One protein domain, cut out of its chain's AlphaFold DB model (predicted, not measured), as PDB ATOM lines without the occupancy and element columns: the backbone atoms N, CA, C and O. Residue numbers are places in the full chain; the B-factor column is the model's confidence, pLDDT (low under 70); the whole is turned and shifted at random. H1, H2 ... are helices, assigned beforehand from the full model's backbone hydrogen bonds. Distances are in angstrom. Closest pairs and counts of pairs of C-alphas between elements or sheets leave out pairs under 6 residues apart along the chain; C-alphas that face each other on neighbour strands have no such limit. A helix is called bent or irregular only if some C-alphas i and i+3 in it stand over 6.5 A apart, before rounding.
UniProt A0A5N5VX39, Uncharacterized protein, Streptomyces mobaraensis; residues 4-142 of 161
ATOM      1  N   ILE A   4      16.458  -1.249   5.688       80.69
ATOM      2  CA  ILE A   4      17.755  -0.693   6.097       80.69
ATOM      3  C   ILE A   4      17.552   0.492   7.048       80.69
ATOM      4  O   ILE A   4      18.060   0.503   8.169       80.69
ATOM      5  N   ARG A   5      16.715   1.463   6.656       86.25
ATOM      6  CA  ARG A   5      16.436   2.660   7.467       86.25
ATOM      7  C   ARG A   5      15.816   2.299   8.821       86.25
ATOM      8  O   ARG A   5      16.066   2.969   9.824       86.25
ATOM      9  N   ARG A   6      15.003   1.237   8.872       85.12
ATOM     10  CA  ARG A   6      14.420   0.717  10.119       85.12
ATOM     11  C   ARG A   6      15.486   0.114  11.034       85.12
ATOM     12  O   ARG A   6      15.461   0.405  12.233       85.12
ATOM     13  N   THR A   7      16.404  -0.683  10.494       83.62
ATOM     14  CA  THR A   7      17.512  -1.286  11.249       83.62
ATOM     15  C   THR A   7      18.450  -0.220  11.794       83.62
ATOM     16  O   THR A   7      18.711  -0.209  12.995       83.62
ATOM     17  N   VAL A   8      18.854   0.746  10.964       85.75
ATOM     18  CA  VAL A   8      19.708   1.872  11.381       85.75
ATOM     19  C   VAL A   8      19.058   2.655  12.520       85.75
ATOM     20  O   VAL A   8      19.654   2.831  13.578       85.75
ATOM     21  N   ARG A   9      17.786   3.047  12.370       87.38
ATOM     22  CA  ARG A   9      17.064   3.786  13.417       87.38
ATOM     23  C   ARG A   9      16.909   2.978  14.706       87.38
ATOM     24  O   ARG A   9      16.945   3.546  15.796       87.38
ATOM     25  N   THR A  10      16.693   1.669  14.596       86.31
ATOM     26  CA  THR A  10      16.560   0.780  15.760       86.31
ATOM     27  C   THR A  10      17.891   0.644  16.490       86.31
ATOM     28  O   THR A  10      17.915   0.783  17.709       86.31
ATOM     29  N   THR A  11      18.981   0.467  15.748       86.38
ATOM     30  CA  THR A  11      20.348   0.369  16.272       86.38
ATOM     31  C   THR A  11      20.764   1.671  16.947       86.38
ATOM     32  O   THR A  11      21.163   1.652  18.105       86.38
ATOM     33  N   ALA A  12      20.551   2.819  16.298       89.38
ATOM     34  CA  ALA A  12      20.853   4.127  16.880       89.38
ATOM     35  C   ALA A  12      20.092   4.363  18.197       89.38
ATOM     36  O   ALA A  12      20.670   4.786  19.192       89.38
ATOM     37  N   ARG A  13      18.797   4.027  18.248       88.44
ATOM     38  CA  ARG A  13      18.003   4.116  19.488       88.44
ATOM     39  C   ARG A  13      18.444   3.116  20.557       88.44
ATOM     40  O   ARG A  13      18.324   3.410  21.745       88.44
ATOM     41  N   ALA A  14      18.896   1.931  20.155       88.19
ATOM     42  CA  ALA A  14      19.443   0.941  21.071       88.19
ATOM     43  C   ALA A  14      20.726   1.481  21.715       88.19
ATOM     44  O   ALA A  14      20.791   1.597  22.935       88.19
ATOM     45  N   PHE A  15      21.667   1.947  20.902       90.44
ATOM     46  CA  PHE A  15      22.912   2.545  21.365       90.44
ATOM     47  C   PHE A  15      22.676   3.757  22.280       90.44
ATOM     48  O   PHE A  15      23.175   3.806  23.397       90.44
ATOM     49  N   LEU A  16      21.824   4.699  21.871       91.31
ATOM     50  CA  LEU A  16      21.629   5.955  22.602       91.31
ATOM     51  C   LEU A  16      20.816   5.845  23.898       91.31
ATOM     52  O   LEU A  16      20.714   6.832  24.622       91.31
ATOM     53  N   ALA A  17      20.204   4.706  24.222       88.88
ATOM     54  CA  ALA A  17      19.328   4.688  25.396       88.88
ATOM     55  C   ALA A  17      20.032   4.460  26.721       88.88
ATOM     56  O   ALA A  17      19.460   4.851  27.731       88.88
ATOM     57  N   LEU A  18      21.238   3.885  26.729       90.88
ATOM     58  CA  LEU A  18      22.067   3.944  27.925       90.88
ATOM     59  C   LEU A  18      22.365   5.424  28.245       90.88
ATOM     60  O   LEU A  18      21.816   5.912  29.231       90.88
ATOM     61  N   PRO A  19      23.067   6.209  27.401       93.50
ATOM     62  CA  PRO A  19      23.361   7.607  27.725       93.50
ATOM     63  C   PRO A  19      22.100   8.455  27.956       93.50
ATOM     64  O   PRO A  19      22.060   9.249  28.895       93.50
ATOM     65  N   ALA A  20      21.024   8.253  27.184       91.44
ATOM     66  CA  ALA A  20      19.767   8.963  27.423       91.44
ATOM     67  C   ALA A  20      19.065   8.543  28.728       91.44
ATOM     68  O   ALA A  20      18.423   9.372  29.370       91.44
ATOM     69  N   GLY A  21      19.176   7.275  29.131       90.44
ATOM     70  CA  GLY A  21      18.670   6.772  30.405       90.44
ATOM     71  C   GLY A  21      19.394   7.408  31.584       90.44
ATOM     72  O   GLY A  21      18.738   7.942  32.474       90.44
ATOM     73  N   TRP A  22      20.726   7.451  31.533       93.12
ATOM     74  CA  TRP A  22      21.556   8.131  32.530       93.12
ATOM     75  C   TRP A  22      21.249   9.632  32.607       93.12
ATOM     76  O   TRP A  22      21.033  10.159  33.696       93.12
ATOM     77  N   ALA A  23      21.105  10.309  31.464       94.75
ATOM     78  CA  ALA A  23      20.685  11.708  31.429       94.75
ATOM     79  C   ALA A  23      19.280  11.916  32.030       94.75
ATOM     80  O   ALA A  23      19.050  12.878  32.760       94.75
ATOM     81  N   ALA A  24      18.332  11.008  31.772       92.06
ATOM     82  CA  ALA A  24      16.988  11.081  32.345       92.06
ATOM     83  C   ALA A  24      16.984  10.838  33.866       92.06
ATOM     84  O   ALA A  24      16.233  11.502  34.585       92.06
ATOM     85  N   VAL A  25      17.829   9.931  34.369       92.62
ATOM     86  CA  VAL A  25      18.040   9.718  35.810       92.62
ATOM     87  C   VAL A  25      18.607  10.987  36.441       92.62
ATOM     88  O   VAL A  25      18.003  11.507  37.374       92.62
ATOM     89  N   ALA A  26      19.680  11.549  35.878       94.94
ATOM     90  CA  ALA A  26      20.287  12.786  36.369       94.94
ATOM     91  C   ALA A  26      19.281  13.950  36.406       94.94
ATOM     92  O   ALA A  26      19.167  14.640  37.414       94.94
ATOM     93  N   LEU A  27      18.474  14.123  35.351       94.62
ATOM     94  CA  LEU A  27      17.404  15.129  35.321       94.62
ATOM     95  C   LEU A  27      16.324  14.880  36.380       94.62
ATOM     96  O   LEU A  27      15.781  15.836  36.927       94.62
ATOM     97  N   THR A  28      15.991  13.621  36.666       94.19
ATOM     98  CA  THR A  28      15.009  13.278  37.706       94.19
ATOM     99  C   THR A  28      15.550  13.618  39.092       94.19
ATOM    100  O   THR A  28      14.844  14.256  39.869       94.19
ATOM    101  N   LEU A  29      16.809  13.263  39.368       93.56
ATOM    102  CA  LEU A  29      17.490  13.564  40.629       93.56
ATOM    103  C   LEU A  29      17.713  15.072  40.824       93.56
ATOM    104  O   LEU A  29      17.607  15.565  41.938       93.56
ATOM    105  N   ALA A  30      17.914  15.821  39.739       95.75
ATOM    106  CA  ALA A  30      18.013  17.282  39.750       95.75
ATOM    107  C   ALA A  30      16.651  18.006  39.863       95.75
ATOM    108  O   ALA A  30      16.567  19.204  39.595       95.75
ATOM    109  N   GLY A  31      15.556  17.300  40.170       93.12
ATOM    110  CA  GLY A  31      14.230  17.907  40.330       93.12
ATOM    111  C   GLY A  31      13.554  18.332  39.019       93.12
ATOM    112  O   GLY A  31      12.611  19.121  39.035       93.12
ATOM    113  N   ARG A  32      13.979  17.799  37.862       94.94
ATOM    114  CA  ARG A  32      13.432  18.116  36.522       94.94
ATOM    115  C   ARG A  32      12.682  16.925  35.890       94.94
ATOM    116  O   ARG A  32      12.931  16.586  34.724       94.94
ATOM    117  N   PRO A  33      11.699  16.300  36.573       92.19
ATOM    118  CA  PRO A  33      11.062  15.060  36.115       92.19
ATOM    119  C   PRO A  33      10.291  15.220  34.797       92.19
ATOM    120  O   PRO A  33      10.219  14.280  34.008       92.19
ATOM    121  N   ARG A  34       9.764  16.418  34.497       91.75
ATOM    122  CA  ARG A  34       9.096  16.707  33.213       91.75
ATOM    123  C   ARG A  34      10.051  16.574  32.024       91.75
ATOM    124  O   ARG A  34       9.652  16.103  30.961       91.75
ATOM    125  N   GLN A  35      11.309  16.983  32.189       92.62
ATOM    126  CA  GLN A  35      12.312  16.885  31.129       92.62
ATOM    127  C   GLN A  35      12.812  15.452  30.966       92.62
ATOM    128  O   GLN A  35      12.918  14.974  29.838       92.62
ATOM    129  N   ALA A  36      13.021  14.745  32.080       92.31
ATOM    130  CA  ALA A  36      13.344  13.322  32.079       92.31
ATOM    131  C   ALA A  36      12.266  12.488  31.361       92.31
ATOM    132  O   ALA A  36      12.581  11.668  30.495       92.31
ATOM    133  N   ALA A  37      10.988  12.757  31.646       91.31
ATOM    134  CA  ALA A  37       9.853  12.108  30.993       91.31
ATOM    135  C   ALA A  37       9.806  12.382  29.481       91.31
ATOM    136  O   ALA A  37       9.610  11.460  28.689       91.31
ATOM    137  N   ARG A  38      10.047  13.633  29.058       91.56
ATOM    138  CA  ARG A  38      10.130  13.998  27.630       91.56
ATOM    139  C   ARG A  38      11.284  13.289  26.920       91.56
ATOM    140  O   ARG A  38      11.103  12.816  25.798       91.56
ATOM    141  N   LEU A  39      12.455  13.202  27.557       91.94
ATOM    142  CA  LEU A  39      13.612  12.495  27.005       91.94
ATOM    143  C   LEU A  39      13.312  11.001  26.824       91.94
ATOM    144  O   LEU A  39      13.550  10.461  25.742       91.94
ATOM    145  N   GLN A  40      12.707  10.355  27.829       90.06
ATOM    146  CA  GLN A  40      12.312   8.950  27.709       90.06
ATOM    147  C   GLN A  40      11.229   8.718  26.654       90.06
ATOM    148  O   GLN A  40      11.370   7.810  25.837       90.06
ATOM    149  N   GLY A  41      10.215   9.584  26.570       87.56
ATOM    150  CA  GLY A  41       9.199   9.508  25.516       87.56
ATOM    151  C   GLY A  41       9.793   9.569  24.102       87.56
ATOM    152  O   GLY A  41       9.361   8.835  23.214       87.56
ATOM    153  N   ARG A  42      10.847  10.369  23.879       87.81
ATOM    154  CA  ARG A  42      11.531  10.464  22.571       87.81
ATOM    155  C   ARG A  42      12.326   9.206  22.203       87.81
ATOM    156  O   ARG A  42      12.379   8.839  21.024       87.81
ATOM    157  N   ILE A  43      12.961   8.564  23.186       85.44
ATOM    158  CA  ILE A  43      13.860   7.421  22.972       85.44
ATOM    159  C   ILE A  43      13.109   6.088  23.011       85.44
ATOM    160  O   ILE A  43      13.206   5.298  22.067       85.44
ATOM    161  N   ALA A  44      12.361   5.839  24.086       82.81
ATOM    162  CA  ALA A  44      11.621   4.601  24.308       82.81
ATOM    163  C   ALA A  44      10.259   4.587  23.596       82.81
ATOM    164  O   ALA A  44       9.757   3.510  23.263       82.81
ATOM    165  N   GLY A  45       9.701   5.764  23.296       81.81
ATOM    166  CA  GLY A  45       8.335   5.906  22.800       81.81
ATOM    167  C   GLY A  45       7.297   5.819  23.921       81.81
ATOM    168  O   GLY A  45       7.587   5.366  25.030       81.81
ATOM    169  N   GLY A  46       6.070   6.231  23.604       76.88
ATOM    170  CA  GLY A  46       4.930   6.164  24.517       76.88
ATOM    171  C   GLY A  46       4.814   7.353  25.472       76.88
ATOM    172  O   GLY A  46       5.751   8.132  25.666       76.88
ATOM    173  N   GLU A  47       3.626   7.472  26.053       80.50
ATOM    174  CA  GLU A  47       3.244   8.510  27.010       80.50
ATOM    175  C   GLU A  47       3.209   7.955  28.444       80.50
ATOM    176  O   GLU A  47       3.457   6.771  28.682       80.50
ATOM    177  N   GLY A  48       2.933   8.816  29.427       83.88
ATOM    178  CA  GLY A  48       2.797   8.400  30.825       83.88
ATOM    179  C   GLY A  48       4.122   8.193  31.566       83.88
ATOM    180  O   GLY A  48       4.155   7.527  32.598       83.88
ATOM    181  N   TRP A  49       5.229   8.748  31.077       88.75
ATOM    182  CA  TRP A  49       6.486   8.755  31.825       88.75
ATOM    183  C   TRP A  49       6.394   9.704  33.031       88.75
ATOM    184  O   TRP A  49       6.061  10.878  32.891       88.75
ATOM    185  N   THR A  50       6.725   9.197  34.217       90.50
ATOM    186  CA  THR A  50       6.877   9.963  35.465       90.50
ATOM    187  C   THR A  50       8.296   9.773  36.001       90.50
ATOM    188  O   THR A  50       8.977   8.836  35.585       90.50
ATOM    189  N   GLY A  51       8.751  10.615  36.937       86.31
ATOM    190  CA  GLY A  51      10.089  10.473  37.536       86.31
ATOM    191  C   GLY A  51      10.339   9.068  38.101       86.31
ATOM    192  O   GLY A  51      11.324   8.426  37.749       86.31
ATOM    193  N   GLY A  52       9.387   8.524  38.868       88.75
ATOM    194  CA  GLY A  52       9.477   7.154  39.388       88.75
ATOM    195  C   GLY A  52       9.531   6.082  38.291       88.75
ATOM    196  O   GLY A  52      10.316   5.142  38.380       88.75
ATOM    197  N   ARG A  53       8.770   6.247  37.201       90.81
ATOM    198  CA  ARG A  53       8.817   5.339  36.039       90.81
ATOM    199  C   ARG A  53      10.150   5.429  35.286       90.81
ATOM    200  O   ARG A  53      10.652   4.411  34.820       90.81
ATOM    201  N   VAL A  54      10.753   6.614  35.190       91.19
ATOM    202  CA  VAL A  54      12.097   6.788  34.611       91.19
ATOM    203  C   VAL A  54      13.132   6.009  35.427       91.19
ATOM    204  O   VAL A  54      13.887   5.227  34.850       91.19
ATOM    205  N   LEU A  55      13.123   6.161  36.755       92.06
ATOM    206  CA  LEU A  55      14.039   5.444  37.648       92.06
ATOM    207  C   LEU A  55      13.817   3.925  37.591       92.06
ATOM    208  O   LEU A  55      14.768   3.171  37.390       92.06
ATOM    209  N   GLY A  56      12.562   3.469  37.659       90.81
ATOM    210  CA  GLY A  56      12.226   2.047  37.555       90.81
ATOM    211  C   GLY A  56      12.675   1.425  36.229       90.81
ATOM    212  O   GLY A  56      13.240   0.333  36.212       90.81
ATOM    213  N   ARG A  57      12.509   2.131  35.101       91.69
ATOM    214  CA  ARG A  57      13.021   1.674  33.799       91.69
ATOM    215  C   ARG A  57      14.547   1.649  33.753       91.69
ATOM    216  O   ARG A  57      15.088   0.754  33.100       91.69
ATOM    217  N   ALA A  58      15.227   2.607  34.380       90.81
ATOM    218  CA  ALA A  58      16.685   2.634  34.421       90.81
ATOM    219  C   ALA A  58      17.226   1.393  35.139       90.81
ATOM    220  O   ALA A  58      18.049   0.689  34.569       90.81
ATOM    221  N   VAL A  59      16.679   1.058  36.310       92.31
ATOM    222  CA  VAL A  59      17.081  -0.135  37.075       92.31
ATOM    223  C   VAL A  59      16.743  -1.423  36.319       92.31
ATOM    224  O   VAL A  59      17.623  -2.235  36.047       92.31
ATOM    225  N   LEU A  60      15.482  -1.595  35.908       91.19
ATOM    226  CA  LEU A  60      15.013  -2.846  35.295       91.19
ATOM    227  C   LEU A  60      15.607  -3.117  33.908       91.19
ATOM    228  O   LEU A  60      15.630  -4.259  33.455       91.19
ATOM    229  N   GLY A  61      16.025  -2.073  33.192       90.00
ATOM    230  CA  GLY A  61      16.570  -2.208  31.846       90.00
ATOM    231  C   GLY A  61      18.077  -2.007  31.742       90.00
ATOM    232  O   GLY A  61      18.588  -2.134  30.631       90.00
ATOM    233  N   LEU A  62      18.783  -1.746  32.848       90.38
ATOM    234  CA  LEU A  62      20.231  -1.527  32.845       90.38
ATOM    235  C   LEU A  62      21.004  -2.661  32.146       90.38
ATOM    236  O   LEU A  62      21.804  -2.339  31.267       90.38
ATOM    237  N   PRO A  63      20.746  -3.962  32.413       91.56
ATOM    238  CA  PRO A  63      21.478  -5.035  31.737       91.56
ATOM    239  C   PRO A  63      21.276  -5.019  30.218       91.56
ATOM    240  O   PRO A  63      22.218  -5.209  29.453       91.56
ATOM    241  N   LEU A  64      20.050  -4.735  29.765       90.31
ATOM    242  CA  LEU A  64      19.718  -4.663  28.339       90.31
ATOM    243  C   LEU A  64      20.336  -3.433  27.666       90.31
ATOM    244  O   LEU A  64      20.738  -3.503  26.505       90.31
ATOM    245  N   ASP A  65      20.379  -2.300  28.365       90.94
ATOM    246  CA  ASP A  65      20.953  -1.061  27.846       90.94
ATOM    247  C   ASP A  65      22.487  -1.142  27.792       90.94
ATOM    248  O   ASP A  65      23.062  -0.721  26.790       90.94
ATOM    249  N   LEU A  66      23.131  -1.761  28.789       93.12
ATOM    250  CA  LEU A  66      24.566  -2.066  28.780       93.12
ATOM    251  C   LEU A  66      24.926  -3.050  27.666       93.12
ATOM    252  O   LEU A  66      25.836  -2.771  26.891       93.12
ATOM    253  N   ALA A  67      24.186  -4.154  27.535       91.31
ATOM    254  CA  ALA A  67      24.417  -5.130  26.473       91.31
ATOM    255  C   ALA A  67      24.269  -4.495  25.083       91.31
ATOM    256  O   ALA A  67      25.111  -4.702  24.216       91.31
ATOM    257  N   ALA A  68      23.238  -3.669  24.870       90.44
ATOM    258  CA  ALA A  68      23.051  -2.959  23.607       90.44
ATOM    259  C   ALA A  68      24.162  -1.942  23.332       90.44
ATOM    260  O   ALA A  68      24.670  -1.887  22.213       90.44
ATOM    261  N   PHE A  69      24.536  -1.144  24.332       92.62
ATOM    262  CA  PHE A  69      25.592  -0.151  24.191       92.62
ATOM    263  C   PHE A  69      26.945  -0.806  23.909       92.62
ATOM    264  O   PHE A  69      27.610  -0.425  22.951       92.62
ATOM    265  N   GLY A  70      27.313  -1.826  24.687       92.12
ATOM    266  CA  GLY A  70      28.563  -2.562  24.533       92.12
ATOM    267  C   GLY A  70      28.640  -3.298  23.202       92.12
ATOM    268  O   GLY A  70      29.623  -3.151  22.489       92.12
ATOM    269  N   LEU A  71      27.584  -4.014  22.809       90.06
ATOM    270  CA  LEU A  71      27.556  -4.744  21.542       90.06
ATOM    271  C   LEU A  71      27.681  -3.813  20.329       90.06
ATOM    272  O   LEU A  71      28.470  -4.070  19.423       90.06
ATOM    273  N   ILE A  72      26.905  -2.727  20.306       89.69
ATOM    274  CA  ILE A  72      26.927  -1.779  19.186       89.69
ATOM    275  C   ILE A  72      28.225  -0.965  19.205       89.69
ATOM    276  O   ILE A  72      28.822  -0.756  18.154       89.69
ATOM    277  N   GLY A  73      28.692  -0.549  20.384       90.69
ATOM    278  CA  GLY A  73      29.971   0.137  20.556       90.69
ATOM    279  C   GLY A  73      31.147  -0.725  20.103       90.69
ATOM    280  O   GLY A  73      31.993  -0.253  19.351       90.69
ATOM    281  N   PHE A  74      31.149  -2.010  20.462       89.69
ATOM    282  CA  PHE A  74      32.128  -2.981  19.989       89.69
ATOM    283  C   PHE A  74      32.077  -3.132  18.468       89.69
ATOM    284  O   PHE A  74      33.119  -3.095  17.823       89.69
ATOM    285  N   ALA A  75      30.888  -3.234  17.868       89.44
ATOM    286  CA  ALA A  75      30.757  -3.310  16.414       89.44
ATOM    287  C   ALA A  75      31.284  -2.045  15.708       89.44
ATOM    288  O   ALA A  75      31.968  -2.151  14.689       89.44
ATOM    289  N   LEU A  76      31.016  -0.853  16.254       89.38
ATOM    290  CA  LEU A  76      31.539   0.415  15.734       89.38
ATOM    291  C   LEU A  76      33.065   0.479  15.846       89.38
ATOM    292  O   LEU A  76      33.739   0.745  14.855       89.38
ATOM    293  N   PHE A  77      33.613   0.170  17.020       91.00
ATOM    294  CA  PHE A  77      35.057   0.112  17.241       91.00
ATOM    295  C   PHE A  77      35.732  -0.898  16.306       91.00
ATOM    296  O   PHE A  77      36.711  -0.578  15.635       91.00
ATOM    297  N   ASN A  78      35.165  -2.100  16.191       89.88
ATOM    298  CA  ASN A  78      35.667  -3.139  15.303       89.88
ATOM    299  C   ASN A  78      35.588  -2.721  13.828       89.88
ATOM    300  O   ASN A  78      36.420  -3.149  13.037       89.88
ATOM    301  N   SER A  79      34.633  -1.865  13.449       89.62
ATOM    302  CA  SER A  79      34.584  -1.271  12.107       89.62
ATOM    303  C   SER A  79      35.786  -0.360  11.881       89.62
ATOM    304  O   SER A  79      36.528  -0.556  10.925       89.62
ATOM    305  N   VAL A  80      36.034   0.581  12.799       93.00
ATOM    306  CA  VAL A  80      37.190   1.488  12.719       93.00
ATOM    307  C   VAL A  80      38.496   0.697  12.654       93.00
ATOM    308  O   VAL A  80      39.324   0.971  11.795       93.00
ATOM    309  N   ARG A  81      38.653  -0.334  13.492       91.94
ATOM    310  CA  ARG A  81      39.827  -1.216  13.472       91.94
ATOM    311  C   ARG A  81      39.985  -1.952  12.137       91.94
ATOM    312  O   ARG A  81      41.083  -1.959  11.593       91.94
ATOM    313  N   ASN A  82      38.924  -2.577  11.617       92.19
ATOM    314  CA  ASN A  82      39.009  -3.370  10.383       92.19
ATOM    315  C   ASN A  82      39.279  -2.519   9.143       92.19
ATOM    316  O   ASN A  82      39.883  -3.021   8.210       92.19
ATOM    317  N   PHE A  83      38.872  -1.250   9.115       91.94
ATOM    318  CA  PHE A  83      39.212  -0.360   8.000       91.94
ATOM    319  C   PHE A  83      40.533   0.378   8.216       91.94
ATOM    320  O   PHE A  83      41.279   0.586   7.265       91.94
ATOM    321  N   GLY A  84      40.862   0.715   9.462       92.88
ATOM    322  CA  GLY A  84      42.141   1.325   9.812       92.88
ATOM    323  C   GLY A  84      43.326   0.393   9.571       92.88
ATOM    324  O   GLY A  84      44.375   0.863   9.152       92.88
ATOM    325  N   TYR A  85      43.160  -0.921   9.776       91.31
ATOM    326  CA  TYR A  85      44.242  -1.888   9.583       91.31
ATOM    327  C   TYR A  85      44.733  -1.927   8.121       91.31
ATOM    328  O   TYR A  85      45.902  -1.636   7.909       91.31
ATOM    329  N   PRO A  86      43.902  -2.170   7.086       91.25
ATOM    330  CA  PRO A  86      44.347  -2.077   5.695       91.25
ATOM    331  C   PRO A  86      44.891  -0.698   5.303       91.25
ATOM    332  O   PRO A  86      45.843  -0.633   4.535       91.25
ATOM    333  N   VAL A  87      44.313   0.388   5.833       92.44
ATOM    334  CA  VAL A  87      44.780   1.761   5.564       92.44
ATOM    335  C   VAL A  87      46.194   1.985   6.099       92.44
ATOM    336  O   VAL A  87      47.011   2.575   5.406       92.44
ATOM    337  N   TRP A  88      46.501   1.477   7.293       91.50
ATOM    338  CA  TRP A  88      47.848   1.529   7.864       91.50
ATOM    339  C   TRP A  88      48.888   0.869   6.948       91.50
ATOM    340  O   TRP A  88      49.985   1.387   6.779       91.50
ATOM    341  N   TYR A  89      48.508  -0.236   6.302       91.31
ATOM    342  CA  TYR A  89      49.366  -1.006   5.402       91.31
ATOM    343  C   TYR A  89      49.435  -0.481   3.960       91.31
ATOM    344  O   TYR A  89      50.019  -1.145   3.106       91.31
ATOM    345  N   LEU A  90      48.865   0.693   3.664       89.31
ATOM    346  CA  LEU A  90      49.064   1.343   2.363       89.31
ATOM    347  C   LEU A  90      50.509   1.819   2.181       89.31
ATOM    348  O   LEU A  90      51.052   1.690   1.089       89.31
ATOM    349  N   ASP A  91      51.120   2.303   3.264       86.81
ATOM    350  CA  ASP A  91      52.459   2.903   3.261       86.81
ATOM    351  C   ASP A  91      53.486   2.081   4.067       86.81
ATOM    352  O   ASP A  91      54.609   2.527   4.301       86.81
ATOM    353  N   THR A  92      53.124   0.871   4.512       87.62
ATOM    354  CA  THR A  92      54.005  -0.024   5.282       87.62
ATOM    355  C   THR A  92      54.047  -1.428   4.692       87.62
ATOM    356  O   THR A  92      53.144  -1.835   3.965       87.62
ATOM    357  N   ASP A  93      55.060  -2.211   5.064       89.38
ATOM    358  CA  ASP A  93      55.196  -3.596   4.613       89.38
ATOM    359  C   ASP A  93      54.007  -4.471   5.054       89.38
ATOM    360  O   ASP A  93      53.798  -4.715   6.241       89.38
ATOM    361  N   TYR A  94      53.226  -4.953   4.086       85.94
ATOM    362  CA  TYR A  94      52.054  -5.804   4.289       85.94
ATOM    363  C   TYR A  94      52.343  -7.303   4.137       85.94
ATOM    364  O   TYR A  94      51.424  -8.114   4.276       85.94
ATOM    365  N   HIS A  95      53.586  -7.709   3.857       88.88
ATOM    366  CA  HIS A  95      53.924  -9.119   3.639       88.88
ATOM    367  C   HIS A  95      53.681  -9.992   4.879       88.88
ATOM    368  O   HIS A  95      53.318 -11.161   4.742       88.88
ATOM    369  N   HIS A  96      53.784  -9.409   6.076       88.50
ATOM    370  CA  HIS A  96      53.489 -10.068   7.353       88.50
ATOM    371  C   HIS A  96      52.117  -9.703   7.941       88.50
ATOM    372  O   HIS A  96      51.776 -10.117   9.051       88.50
ATOM    373  N   ALA A  97      51.308  -8.928   7.215       90.69
ATOM    374  CA  ALA A  97      49.983  -8.539   7.664       90.69
ATOM    375  C   ALA A  97      48.989  -9.709   7.570       90.69
ATOM    376  O   ALA A  97      49.099 -10.591   6.718       90.69
ATOM    377  N   TRP A  98      47.951  -9.691   8.406       89.38
ATOM    378  CA  TRP A  98      46.838 -10.632   8.290       89.38
ATOM    379  C   TRP A  98      46.108 -10.423   6.954       89.38
ATOM    380  O   TRP A  98      45.522  -9.365   6.723       89.38
ATOM    381  N   GLY A  99      46.157 -11.430   6.078       90.12
ATOM    382  CA  GLY A  99      45.685 -11.342   4.692       90.12
ATOM    383  C   GLY A  99      46.768 -10.978   3.664       90.12
ATOM    384  O   GLY A  99      46.463 -10.923   2.478       90.12
ATOM    385  N   GLY A 100      48.024 -10.766   4.075       91.31
ATOM    386  CA  GLY A 100      49.175 -10.686   3.166       91.31
ATOM    387  C   GLY A 100      49.383 -11.986   2.357       91.31
ATOM    388  O   GLY A 100      48.733 -12.994   2.643       91.31
ATOM    389  N   PRO A 101      50.254 -12.005   1.328       93.38
ATOM    390  CA  PRO A 101      51.262 -11.005   0.969       93.38
ATOM    391  C   PRO A 101      50.765  -9.984  -0.064       93.38
ATOM    392  O   PRO A 101      51.557  -9.452  -0.830       93.38
ATOM    393  N   THR A 102      49.456  -9.745  -0.158       94.38
ATOM    394  CA  THR A 102      48.904  -8.732  -1.064       94.38
ATOM    395  C   THR A 102      48.017  -7.770  -0.292       94.38
ATOM    396  O   THR A 102      47.275  -8.181   0.601       94.38
ATOM    397  N   LEU A 103      48.029  -6.494  -0.682       92.81
ATOM    398  CA  LEU A 103      47.119  -5.496  -0.123       92.81
ATOM    399  C   LEU A 103      45.646  -5.905  -0.321       92.81
ATOM    400  O   LEU A 103      44.820  -5.726   0.572       92.81
ATOM    401  N   ALA A 104      45.321  -6.532  -1.457       94.12
ATOM    402  CA  ALA A 104      43.984  -7.056  -1.738       94.12
ATOM    403  C   ALA A 104      43.547  -8.137  -0.731       94.12
ATOM    404  O   ALA A 104      42.400  -8.135  -0.279       94.12
ATOM    405  N   GLY A 105      44.449  -9.040  -0.343       93.50
ATOM    406  CA  GLY A 105      44.160 -10.050   0.671       93.50
ATOM    407  C   GLY A 105      43.968  -9.441   2.065       93.50
ATOM    408  O   GLY A 105      43.028  -9.825   2.765       93.50
ATOM    409  N   VAL A 106      44.756  -8.420   2.431       95.00
ATOM    410  CA  VAL A 106      44.569  -7.659   3.681       95.00
ATOM    411  C   VAL A 106      43.180  -7.022   3.712       95.00
ATOM    412  O   VAL A 106      42.436  -7.220   4.675       95.00
ATOM    413  N   TRP A 107      42.773  -6.338   2.639       95.69
ATOM    414  CA  TRP A 107      41.416  -5.793   2.518       95.69
ATOM    415  C   TRP A 107      40.342  -6.877   2.603       95.69
ATOM    416  O   TRP A 107      39.350  -6.693   3.304       95.69
ATOM    417  N   THR A 108      40.535  -8.017   1.938       95.19
ATOM    418  CA  THR A 108      39.551  -9.108   1.899       95.19
ATOM    419  C   THR A 108      39.305  -9.703   3.283       95.19
ATOM    420  O   THR A 108      38.153  -9.855   3.687       95.19
ATOM    421  N   VAL A 109      40.367  -9.994   4.040       94.50
ATOM    422  CA  VAL A 109      40.257 -10.544   5.401       94.50
ATOM    423  C   VAL A 109      39.506  -9.580   6.318       94.50
ATOM    424  O   VAL A 109      38.606  -9.997   7.047       94.50
ATOM    425  N   HIS A 110      39.824  -8.289   6.252       94.38
ATOM    426  CA  HIS A 110      39.244  -7.303   7.159       94.38
ATOM    427  C   HIS A 110      37.823  -6.891   6.759       94.38
ATOM    428  O   HIS A 110      36.948  -6.805   7.620       94.38
ATOM    429  N   ALA A 111      37.548  -6.709   5.466       93.12
ATOM    430  CA  ALA A 111      36.197  -6.454   4.972       93.12
ATOM    431  C   ALA A 111      35.286  -7.673   5.196       93.12
ATOM    432  O   ALA A 111      34.153  -7.520   5.652       93.12
ATOM    433  N   GLY A 112      35.787  -8.885   4.938       92.25
ATOM    434  CA  GLY A 112      35.066 -10.137   5.168       92.25
ATOM    435  C   GLY A 112      34.779 -10.383   6.649       92.25
ATOM    436  O   GLY A 112      33.629 -10.615   7.028       92.25
ATOM    437  N   GLY A 113      35.795 -10.254   7.507       87.94
ATOM    438  CA  GLY A 113      35.644 -10.352   8.960       87.94
ATOM    439  C   GLY A 113      34.675  -9.304   9.514       87.94
ATOM    440  O   GLY A 113      33.823  -9.616  10.346       87.94
ATOM    441  N   TRP A 114      34.731  -8.076   8.996       91.19
ATOM    442  CA  TRP A 114      33.790  -7.017   9.346       91.19
ATOM    443  C   TRP A 114      32.347  -7.349   8.944       91.19
ATOM    444  O   TRP A 114      31.450  -7.244   9.783       91.19
ATOM    445  N   LEU A 115      32.109  -7.796   7.706       89.12
ATOM    446  CA  LEU A 115      30.779  -8.205   7.237       89.12
ATOM    447  C   LEU A 115      30.209  -9.347   8.084       89.12
ATOM    448  O   LEU A 115      29.040  -9.298   8.476       89.12
ATOM    449  N   LEU A 116      31.037 -10.341   8.416       86.06
ATOM    450  CA  LEU A 116      30.648 -11.454   9.277       86.06
ATOM    451  C   LEU A 116      30.276 -10.969  10.684       86.06
ATOM    452  O   LEU A 116      29.220 -11.336  11.204       86.06
ATOM    453  N   CYS A 117      31.087 -10.088  11.281       84.12
ATOM    454  CA  CYS A 117      30.762  -9.458  12.558       84.12
ATOM    455  C   CYS A 117      29.440  -8.685  12.492       84.12
ATOM    456  O   CYS A 117      28.621  -8.823  13.398       84.12
ATOM    457  N   LEU A 118      29.189  -7.900  11.440       81.56
ATOM    458  CA  LEU A 118      27.918  -7.188  11.295       81.56
ATOM    459  C   LEU A 118      26.732  -8.152  11.199       81.56
ATOM    460  O   LEU A 118      25.718  -7.950  11.872       81.56
ATOM    461  N   ALA A 119      26.853  -9.204  10.389       81.56
ATOM    462  CA  ALA A 119      25.796 -10.188  10.200       81.56
ATOM    463  C   ALA A 119      25.448 -10.905  11.515       81.56
ATOM    464  O   ALA A 119      24.275 -10.965  11.893       81.56
ATOM    465  N   LEU A 120      26.460 -11.384  12.245       80.38
ATOM    466  CA  LEU A 120      26.276 -12.133  13.490       80.38
ATOM    467  C   LEU A 120      25.836 -11.236  14.656       80.38
ATOM    468  O   LEU A 120      24.900 -11.576  15.382       80.38
ATOM    469  N   LEU A 121      26.477 -10.078  14.831       73.81
ATOM    470  CA  LEU A 121      26.265  -9.228  16.004       73.81
ATOM    471  C   LEU A 121      25.042  -8.319  15.870       73.81
ATOM    472  O   LEU A 121      24.384  -8.040  16.873       73.81
ATOM    473  N   LEU A 122      24.697  -7.849  14.665       70.75
ATOM    474  CA  LEU A 122      23.599  -6.888  14.511       70.75
ATOM    475  C   LEU A 122      22.281  -7.483  14.030       70.75
ATOM    476  O   LEU A 122      21.241  -6.888  14.318       70.75
ATOM    477  N   HIS A 123      22.257  -8.622  13.333       73.44
ATOM    478  CA  HIS A 123      20.989  -9.082  12.763       73.44
ATOM    479  C   HIS A 123      20.003  -9.573  13.833       73.44
ATOM    480  O   HIS A 123      18.873  -9.081  13.922       73.44
ATOM    481  N   TRP A 124      20.425 -10.518  14.671       75.00
ATOM    482  CA  TRP A 124      19.563 -11.139  15.683       75.00
ATOM    483  C   TRP A 124      19.626 -10.448  17.051       75.00
ATOM    484  O   TRP A 124      18.566 -10.083  17.579       75.00
ATOM    485  N   PRO A 125      20.817 -10.178  17.617       79.62
ATOM    486  CA  PRO A 125      20.919  -9.682  18.986       79.62
ATOM    487  C   PRO A 125      20.327  -8.280  19.158       79.62
ATOM    488  O   PRO A 125      19.581  -8.032  20.103       79.62
ATOM    489  N   VAL A 126      20.565  -7.363  18.213       78.62
ATOM    490  CA  VAL A 126      20.038  -5.985  18.295       78.62
ATOM    491  C   VAL A 126      18.512  -5.967  18.237       78.62
ATOM    492  O   VAL A 126      17.875  -5.188  18.951       78.62
ATOM    493  N   ARG A 127      17.896  -6.842  17.432       81.06
ATOM    494  CA  ARG A 127      16.431  -6.971  17.383       81.06
ATOM    495  C   ARG A 127      15.889  -7.493  18.708       81.06
ATOM    496  O   ARG A 127      14.913  -6.937  19.214       81.06
ATOM    497  N   TRP A 128      16.528  -8.514  19.274       86.75
ATOM    498  CA  TRP A 128      16.158  -9.069  20.573       86.75
ATOM    499  C   TRP A 128      16.270  -8.019  21.689       86.75
ATOM    500  O   TRP A 128      15.287  -7.759  22.385       86.75
ATOM    501  N   LEU A 129      17.400  -7.308  21.771       86.38
ATOM    502  CA  LEU A 129      17.638  -6.236  22.744       86.38
ATOM    503  C   LEU A 129      16.631  -5.089  22.592       86.38
ATOM    504  O   LEU A 129      16.044  -4.626  23.574       86.38
ATOM    505  N   ALA A 130      16.372  -4.645  21.360       85.38
ATOM    506  CA  ALA A 130      15.396  -3.595  21.091       85.38
ATOM    507  C   ALA A 130      13.976  -4.008  21.510       85.38
ATOM    508  O   ALA A 130      13.233  -3.194  22.065       85.38
ATOM    509  N   ASN A 131      13.595  -5.265  21.273       87.94
ATOM    510  CA  ASN A 131      12.295  -5.797  21.672       87.94
ATOM    511  C   ASN A 131      12.176  -5.934  23.194       87.94
ATOM    512  O   ASN A 131      11.180  -5.473  23.756       87.94
ATOM    513  N   GLY A 132      13.196  -6.483  23.861       87.38
ATOM    514  CA  GLY A 132      13.243  -6.617  25.318       87.38
ATOM    515  C   GLY A 132      13.106  -5.265  26.011       87.38
ATOM    516  O   GLY A 132      12.260  -5.079  26.883       87.38
ATOM    517  N   ARG A 133      13.824  -4.250  25.531       88.12
ATOM    518  CA  ARG A 133      13.738  -2.889  26.077       88.12
ATOM    519  C   ARG A 133      12.377  -2.237  25.899       88.12
ATOM    520  O   ARG A 133      11.918  -1.537  26.801       88.12
ATOM    521  N   ARG A 134      11.722  -2.456  24.754       87.50
ATOM    522  CA  ARG A 134      10.336  -2.008  24.541       87.50
ATOM    523  C   ARG A 134       9.376  -2.733  25.479       87.50
ATOM    524  O   ARG A 134       8.425  -2.119  25.947       87.50
ATOM    525  N   ALA A 135       9.614  -4.012  25.764       88.00
ATOM    526  CA  ALA A 135       8.806  -4.769  26.714       88.00
ATOM    527  C   ALA A 135       8.945  -4.214  28.139       88.00
ATOM    528  O   ALA A 135       7.928  -3.972  28.785       88.00
ATOM    529  N   VAL A 136      10.170  -3.921  28.595       87.38
ATOM    530  CA  VAL A 136      10.404  -3.274  29.899       87.38
ATOM    531  C   VAL A 136       9.737  -1.899  29.950       87.38
ATOM    532  O   VAL A 136       9.027  -1.609  30.906       87.38
ATOM    533  N   ALA A 137       9.889  -1.079  28.903       86.50
ATOM    534  CA  ALA A 137       9.237   0.228  28.832       86.50
ATOM    535  C   ALA A 137       7.711   0.112  28.977       86.50
ATOM    536  O   ALA A 137       7.135   0.782  29.827       86.50
ATOM    537  N   ARG A 138       7.071  -0.808  28.240       87.19
ATOM    538  CA  ARG A 138       5.623  -1.055  28.346       87.19
ATOM    539  C   ARG A 138       5.194  -1.538  29.728       87.19
ATOM    540  O   ARG A 138       4.138  -1.134  30.194       87.19
ATOM    541  N   ARG A 139       5.979  -2.396  30.388       86.88
ATOM    542  CA  ARG A 139       5.669  -2.855  31.755       86.88
ATOM    543  C   ARG A 139       5.682  -1.690  32.744       86.88
ATOM    544  O   ARG A 139       4.793  -1.589  33.576       86.88
ATOM    545  N   VAL A 140       6.648  -0.786  32.602       86.12
ATOM    546  CA  VAL A 140       6.819   0.368  33.494       86.12
ATOM    547  C   VAL A 140       5.782   1.469  33.237       86.12
ATOM    548  O   VAL A 140       5.303   2.094  34.182       86.12
ATOM    549  N   THR A 141       5.400   1.707  31.981       83.38
ATOM    550  CA  THR A 141       4.364   2.696  31.639       83.38
ATOM    551  C   THR A 141       2.938   2.152  31.771       83.38
ATOM    552  O   THR A 141       1.995   2.924  31.626       83.38
ATOM    553  N   GLY A 142       2.771   0.860  32.085       71.06
ATOM    554  CA  GLY A 142       1.470   0.221  32.298       71.06
ATOM    555  C   GLY A 142       0.746  -0.110  30.996       71.06
ATOM    556  O   GLY A 142      -0.335   0.406  30.740       71.06
TER     557      GLY A 142
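This is residues 4 to 142 of the 161 residues of an uncharacterized protein of Streptomyces mobaraensis (UniProt A0A5N5VX39). A long helical hairpin, arm H3b of the bent helix H3 side by side with H4, runs out from a head made of the small bundle H1b, H2 and H3a, with H5 covering part of one side of that head. H1a, the other arm of the bent helix H1, meets H3b and H5 with its last residues alone, 11 to 15 on H3b and 10 to 14 on H5, near where the hairpin joins the head, its first residues pointing away to one side, and a long loop, residues 89 to 102, closes the far end of the hairpin. The printed part has 139 residues with five named helices, in the order H1 to H5, and no named strand: an all helix domain. It is loose, with a radius of gyration of the C-alphas of 19.7 A, and a rod spanning 60 by 28 by 24 A.

The hub is H3, residues 51 to 88, which touches four other helices; by its hydrogen bonds it was assigned as one helix, but it is bent, C-alphas 60 and 63 being 7.7 A apart, into H3a, residues 51 to 60, and H3b, residues 63 to 88, at a steep tilt of 65 degrees. H3b forms a hairpin with H4, residues 103 to 122: they touch at a shallow tilt of 9 degrees, opposite ways, the closest C-alphas, of Asn 82 and His 110, 5.1 A apart. H1, residues 4 to 29, was likewise assigned as one helix but is bent, C-alphas 15 and 18 being 6.8 A apart, into H1a, residues 4 to 15, and H1b, residues 18 to 29. H1b forms a hairpin with H2, residues 33 to 44, at a shallow tilt of 16 degrees, with the closest C-alphas, of Ala 24 and Ala 36, 4.3 A apart. H1b, H2 and H3a form a bundle, a group of helices set together; H1b touches H3a at a steep tilt of 39 degrees, closest at the C-alphas of Thr 28 and Gly 51, 5.7 A. H5, residues 125 to 141, touches H3a, closest at the C-alphas of Arg 53 and Val 140, 5.9 A. H1a touches H3b with residues 11 to 15 alone, the C-alphas of Phe 15 and Phe 69 being closest at 4.7 A. Every O i to N i+4 pair is within hydrogen-bond range in H1a, H1b, H2, H3a, H4 and H5, and 21 of 22 are in H3b.

H3b is 36.2 A long from first to last C-alpha, H4 27.7 A and H5 24.2 A. H1a begins at C-alpha 4 (17.755, -0.693, 6.097), H3b ends at C-alpha 88 (47.848, 1.529, 7.864), and H5 ends at C-alpha 141 (4.364, 2.696, 31.639).

The C-alphas farthest apart, of Gly 31 and Pro 101, are 61.3 A apart. The printed part has no cut, and the link from H3 to H4 is long, 14 residues. The mean pLDDT of the printed part is 88.9, and no printed residue is under 70.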